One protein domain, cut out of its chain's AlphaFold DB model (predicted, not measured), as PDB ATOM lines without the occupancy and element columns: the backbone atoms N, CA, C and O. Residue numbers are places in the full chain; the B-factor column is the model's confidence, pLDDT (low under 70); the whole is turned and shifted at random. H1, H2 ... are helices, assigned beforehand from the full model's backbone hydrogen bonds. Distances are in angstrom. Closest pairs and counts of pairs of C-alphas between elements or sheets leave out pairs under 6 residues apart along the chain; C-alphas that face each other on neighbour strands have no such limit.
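Overview. This is residues 322 to 364 of the 566 residues of an uncharacterized protein of Thalassiosira oceanica (UniProt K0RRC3). Two straight helices, H2 and H1, meet near their ends and open into a wide V, with a tight link of four residues at its corner. Both arms stick out with residues 352 to 364 and 322 to 333. The printed part has 43 residues with two named helices, H1 then H2, and no named strand; the class is all helix. It is only just extended, close to loose, with a radius of gyration of the C-alphas of 14.0 A, and spans 46 by 21 by 11 A.

Along the chain. H2, residues 344 to 363, is the longest helix, 27.8 A from C-alpha 344 at (-5.499, -8.280, 53.348) to C-alpha 363 at (-17.874, 5.027, 32.369). H1, residues 322 to 339, measures 24.9 A and begins with C-alpha 322 at (17.626, 9.179, 61.207).

Arrangement. H2 touches H1 with residues 346 to 350 alone, and H1 touches H2 with residues 338 to 339 alone. Their closest C-alphas, of Ala 338 and Thr 347, are 5.7 A apart. They run the same way at a steep tilt of 66 degrees. In H1 and H2 every O i to N i+4 pair is within hydrogen-bond range.

Size, cuts and confidence. The C-alphas of Gln 322 and Thr 363, the two farthest apart, are separated by 45.9 A. The printed part has no cut. Its mean pLDDT is 73.8; low confidence includes residues 322 to 328 and 337 to 339.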
ATOM      1  N   GLN A 322      17.917  10.600  60.988       52.94
ATOM      2  CA  GLN A 322      17.626   9.179  61.207       52.94
ATOM      3  C   GLN A 322      16.156   8.965  61.565       52.94
ATOM      4  O   GLN A 322      15.526   8.093  60.982       52.94
ATOM      5  N   ASN A 323      15.580   9.805  62.428       55.16
ATOM      6  CA  ASN A 323      14.158   9.721  62.773       55.16
ATOM      7  C   ASN A 323      13.230  10.095  61.601       55.16
ATOM      8  O   ASN A 323      12.178   9.484  61.430       55.16
ATOM      9  N   GLN A 324      13.602  11.070  60.768       55.19
ATOM     10  CA  GLN A 324      12.795  11.479  59.612       55.19
ATOM     11  C   GLN A 324      13.001  10.582  58.380       55.19
ATOM     12  O   GLN A 324      12.046  10.335  57.654       55.19
ATOM     13  N   LEU A 325      14.199  10.033  58.160       66.00
ATOM     14  CA  LEU A 325      14.442   8.955  57.195       66.00
ATOM     15  C   LEU A 325      13.739   7.691  57.643       66.00
ATOM     16  O   LEU A 325      13.148   7.051  56.792       66.00
ATOM     17  N   ALA A 326      13.739   7.358  58.935       64.25
ATOM     18  CA  ALA A 326      12.924   6.266  59.454       64.25
ATOM     19  C   ALA A 326      11.450   6.516  59.138       64.25
ATOM     20  O   ALA A 326      10.818   5.647  58.565       64.25
ATOM     21  N   PHE A 327      10.936   7.733  59.347       67.00
ATOM     22  CA  PHE A 327       9.563   8.069  58.964       67.00
ATOM     23  C   PHE A 327       9.300   7.959  57.451       67.00
ATOM     24  O   PHE A 327       8.271   7.428  57.044       67.00
ATOM     25  N   VAL A 328      10.204   8.444  56.592       67.88
ATOM     26  CA  VAL A 328      10.050   8.343  55.129       67.88
ATOM     27  C   VAL A 328      10.175   6.894  54.663       67.88
ATOM     28  O   VAL A 328       9.411   6.466  53.804       67.88
ATOM     29  N   VAL A 329      11.103   6.127  55.232       72.06
ATOM     30  CA  VAL A 329      11.277   4.695  54.966       72.06
ATOM     31  C   VAL A 329      10.049   3.928  55.445       72.06
ATOM     32  O   VAL A 329       9.536   3.129  54.675       72.06
ATOM     33  N   ASP A 330       9.504   4.246  56.616       66.81
ATOM     34  CA  ASP A 330       8.256   3.687  57.134       66.81
ATOM     35  C   ASP A 330       7.072   4.053  56.237       66.81
ATOM     36  O   ASP A 330       6.226   3.208  55.973       66.81
ATOM     37  N   LEU A 331       7.005   5.281  55.710       69.56
ATOM     38  CA  LEU A 331       5.960   5.699  54.770       69.56
ATOM     39  C   LEU A 331       6.074   4.943  53.437       69.56
ATOM     40  O   LEU A 331       5.072   4.482  52.885       69.56
ATOM     41  N   VAL A 332       7.296   4.790  52.921       72.00
ATOM     42  CA  VAL A 332       7.588   4.030  51.697       72.00
ATOM     43  C   VAL A 332       7.305   2.545  51.910       72.00
ATOM     44  O   VAL A 332       6.748   1.897  51.025       72.00
ATOM     45  N   GLU A 333       7.625   2.003  53.079       71.31
ATOM     46  CA  GLU A 333       7.381   0.613  53.444       71.31
ATOM     47  C   GLU A 333       5.896   0.352  53.709       71.31
ATOM     48  O   GLU A 333       5.374  -0.656  53.241       71.31
ATOM     49  N   GLN A 334       5.173   1.280  54.334       69.81
ATOM     50  CA  GLN A 334       3.713   1.244  54.447       69.81
ATOM     51  C   GLN A 334       3.053   1.301  53.070       69.81
ATOM     52  O   GLN A 334       2.158   0.502  52.793       69.81
ATOM     53  N   GLY A 335       3.524   2.183  52.182       71.31
ATOM     54  CA  GLY A 335       3.087   2.234  50.790       71.31
ATOM     55  C   GLY A 335       3.341   0.906  50.082       71.31
ATOM     56  O   GLY A 335       2.420   0.314  49.521       71.31
ATOM     57  N   ARG A 336       4.564   0.373  50.179       73.25
ATOM     58  CA  ARG A 336       4.926  -0.918  49.586       73.25
ATOM     59  C   ARG A 336       4.053  -2.040  50.138       73.25
ATOM     60  O   ARG A 336       3.488  -2.781  49.349       73.25
ATOM     61  N   ASN A 337       3.878  -2.137  51.451       66.94
ATOM     62  CA  ASN A 337       3.079  -3.172  52.113       66.94
ATOM     63  C   ASN A 337       1.581  -3.072  51.777       66.94
ATOM     64  O   ASN A 337       0.915  -4.105  51.676       66.94
ATOM     65  N   ALA A 338       1.063  -1.861  51.545       64.38
ATOM     66  CA  ALA A 338      -0.293  -1.646  51.042       64.38
ATOM     67  C   ALA A 338      -0.469  -2.139  49.593       64.38
ATOM     68  O   ALA A 338      -1.541  -2.630  49.248       64.38
ATOM     69  N   PHE A 339       0.576  -2.066  48.761       68.50
ATOM     70  CA  PHE A 339       0.565  -2.602  47.392       68.50
ATOM     71  C   PHE A 339       0.992  -4.076  47.291       68.50
ATOM     72  O   PHE A 339       0.644  -4.741  46.320       68.50
ATOM     73  N   ASN A 340       1.697  -4.612  48.292       74.19
ATOM     74  CA  ASN A 340       2.198  -5.991  48.313       74.19
ATOM     75  C   ASN A 340       1.242  -6.981  49.005       74.19
ATOM     76  O   ASN A 340       1.638  -8.099  49.330       74.19
ATOM     77  N   PHE A 341      -0.009  -6.575  49.256       63.38
ATOM     78  CA  PHE A 341      -1.054  -7.392  49.887       63.38
ATOM     79  C   PHE A 341      -0.717  -7.908  51.299       63.38
ATOM     80  O   PHE A 341      -1.356  -8.839  51.788       63.38
ATOM     81  N   SER A 342       0.250  -7.299  51.995       70.38
ATOM     82  CA  SER A 342       0.721  -7.783  53.303       70.38
ATOM     83  C   SER A 342      -0.330  -7.630  54.412       70.38
ATOM     84  O   SER A 342      -0.311  -8.376  55.388       70.38
ATOM     85  N   SER A 343      -1.280  -6.704  54.245       67.12
ATOM     86  CA  SER A 343      -2.487  -6.601  55.072       67.12
ATOM     87  C   SER A 343      -3.731  -6.798  54.199       67.12
ATOM     88  O   SER A 343      -4.111  -5.880  53.460       67.12
ATOM     89  N   PRO A 344      -4.398  -7.966  54.257       72.00
ATOM     90  CA  PRO A 344      -5.499  -8.280  53.348       72.00
ATOM     91  C   PRO A 344      -6.684  -7.321  53.516       72.00
ATOM     92  O   PRO A 344      -7.331  -6.971  52.537       72.00
ATOM     93  N   GLN A 345      -6.935  -6.816  54.728       73.12
ATOM     94  CA  GLN A 345      -8.066  -5.920  54.993       73.12
ATOM     95  C   GLN A 345      -7.880  -4.529  54.372       73.12
ATOM     96  O   GLN A 345      -8.796  -4.011  53.737       73.12
ATOM     97  N   ILE A 346      -6.690  -3.936  54.509       70.31
ATOM     98  CA  ILE A 346      -6.388  -2.614  53.937       70.31
ATOM     99  C   ILE A 346      -6.313  -2.716  52.413       70.31
ATOM    100  O   ILE A 346      -6.866  -1.874  51.703       70.31
ATOM    101  N   THR A 347      -5.696  -3.786  51.911       76.44
ATOM    102  CA  THR A 347      -5.500  -3.967  50.472       76.44
ATOM    103  C   THR A 347      -6.821  -4.201  49.739       76.44
ATOM    104  O   THR A 347      -7.005  -3.662  48.654       76.44
ATOM    105  N   ILE A 348      -7.784  -4.912  50.344       80.19
ATOM    106  CA  ILE A 348      -9.137  -5.060  49.778       80.19
ATOM    107  C   ILE A 348      -9.822  -3.699  49.629       80.19
ATOM    108  O   ILE A 348     -10.401  -3.430  48.580       80.19
ATOM    109  N   VAL A 349      -9.740  -2.819  50.632       78.56
ATOM    110  CA  VAL A 349     -10.367  -1.488  50.535       78.56
ATOM    111  C   VAL A 349      -9.697  -0.644  49.455       78.56
ATOM    112  O   VAL A 349     -10.386  -0.035  48.638       78.56
ATOM    113  N   LEU A 350      -8.365  -0.648  49.405       79.69
ATOM    114  CA  LEU A 350      -7.597   0.081  48.395       79.69
ATOM    115  C   LEU A 350      -7.916  -0.431  46.983       79.69
ATOM    116  O   LEU A 350      -8.133   0.363  46.067       79.69
ATOM    117  N   PHE A 351      -8.053  -1.749  46.825       81.00
ATOM    118  CA  PHE A 351      -8.455  -2.384  45.575       81.00
ATOM    119  C   PHE A 351      -9.887  -2.016  45.176       81.00
ATOM    120  O   PHE A 351     -10.113  -1.643  44.030       81.00
ATOM    121  N   VAL A 352     -10.848  -2.032  46.106       85.19
ATOM    122  CA  VAL A 352     -12.231  -1.589  45.845       85.19
ATOM    123  C   VAL A 352     -12.266  -0.115  45.437       85.19
ATOM    124  O   VAL A 352     -12.962   0.232  44.484       85.19
ATOM    125  N   CYS A 353     -11.490   0.751  46.093       85.25
ATOM    126  CA  CYS A 353     -11.378   2.161  45.719       85.25
ATOM    127  C   CYS A 353     -10.768   2.342  44.324       85.25
ATOM    128  O   CYS A 353     -11.288   3.133  43.539       85.25
ATOM    129  N   LEU A 354      -9.705   1.604  43.991       84.38
ATOM    130  CA  LEU A 354      -9.087   1.641  42.662       84.38
ATOM    131  C   LEU A 354     -10.019   1.088  41.582       84.38
ATOM    132  O   LEU A 354     -10.080   1.649  40.494       84.38
ATOM    133  N   LEU A 355     -10.782   0.039  41.880       86.12
ATOM    134  CA  LEU A 355     -11.739  -0.565  40.954       86.12
ATOM    135  C   LEU A 355     -12.958   0.345  40.742       86.12
ATOM    136  O   LEU A 355     -13.433   0.485  39.615       86.12
ATOM    137  N   ALA A 356     -13.409   1.039  41.790       86.19
ATOM    138  CA  ALA A 356     -14.424   2.082  41.689       86.19
ATOM    139  C   ALA A 356     -13.913   3.280  40.873       86.19
ATOM    140  O   ALA A 356     -14.602   3.733  39.963       86.19
ATOM    141  N   LEU A 357     -12.688   3.749  41.138       84.19
ATOM    142  CA  LEU A 357     -12.049   4.828  40.379       84.19
ATOM    143  C   LEU A 357     -11.888   4.447  38.904       84.19
ATOM    144  O   LEU A 357     -12.233   5.230  38.024       84.19
ATOM    145  N   TRP A 358     -11.417   3.231  38.632       87.44
ATOM    146  CA  TRP A 358     -11.303   2.689  37.283       87.44
ATOM    147  C   TRP A 358     -12.667   2.598  36.594       87.44
ATOM    148  O   TRP A 358     -12.798   3.036  35.455       87.44
ATOM    149  N   SER A 359     -13.706   2.130  37.291       83.19
ATOM    150  CA  SER A 359     -15.072   2.071  36.750       83.19
ATOM    151  C   SER A 359     -15.622   3.464  36.431       83.19
ATOM    152  O   SER A 359     -16.234   3.654  35.382       83.19
ATOM    153  N   ILE A 360     -15.362   4.460  37.284       82.88
ATOM    154  CA  ILE A 360     -15.714   5.865  37.030       82.88
ATOM    155  C   ILE A 360     -14.976   6.381  35.787       82.88
ATOM    156  O   ILE A 360     -15.609   6.962  34.910       82.88
ATOM    157  N   LEU A 361     -13.668   6.128  35.678       77.94
ATOM    158  CA  LEU A 361     -12.846   6.531  34.528       77.94
ATOM    159  C   LEU A 361     -13.239   5.818  33.225       77.94
ATOM    160  O   LEU A 361     -13.084   6.390  32.150       77.94
ATOM    161  N   ALA A 362     -13.740   4.584  33.309       81.56
ATOM    162  CA  ALA A 362     -14.211   3.818  32.158       81.56
ATOM    163  C   ALA A 362     -15.617   4.248  31.706       81.56
ATOM    164  O   ALA A 362     -15.910   4.243  30.513       81.56
ATOM    165  N   THR A 363     -16.482   4.633  32.649       84.44
ATOM    166  CA  THR A 363     -17.874   5.027  32.369       84.44
ATOM    167  C   THR A 363     -17.971   6.483  31.924       84.44
ATOM    168  O   THR A 363     -18.786   6.824  31.068       84.44
ATOM    169  N   ILE A 364     -17.143   7.357  32.500       83.06
ATOM    170  CA  ILE A 364     -17.126   8.781  32.179       83.06
ATOM    171  C   ILE A 364     -15.986   9.029  31.188       83.06
ATOM    172  O   ILE A 364     -14.823   8.874  31.558       83.06
TER     173      ILE A 364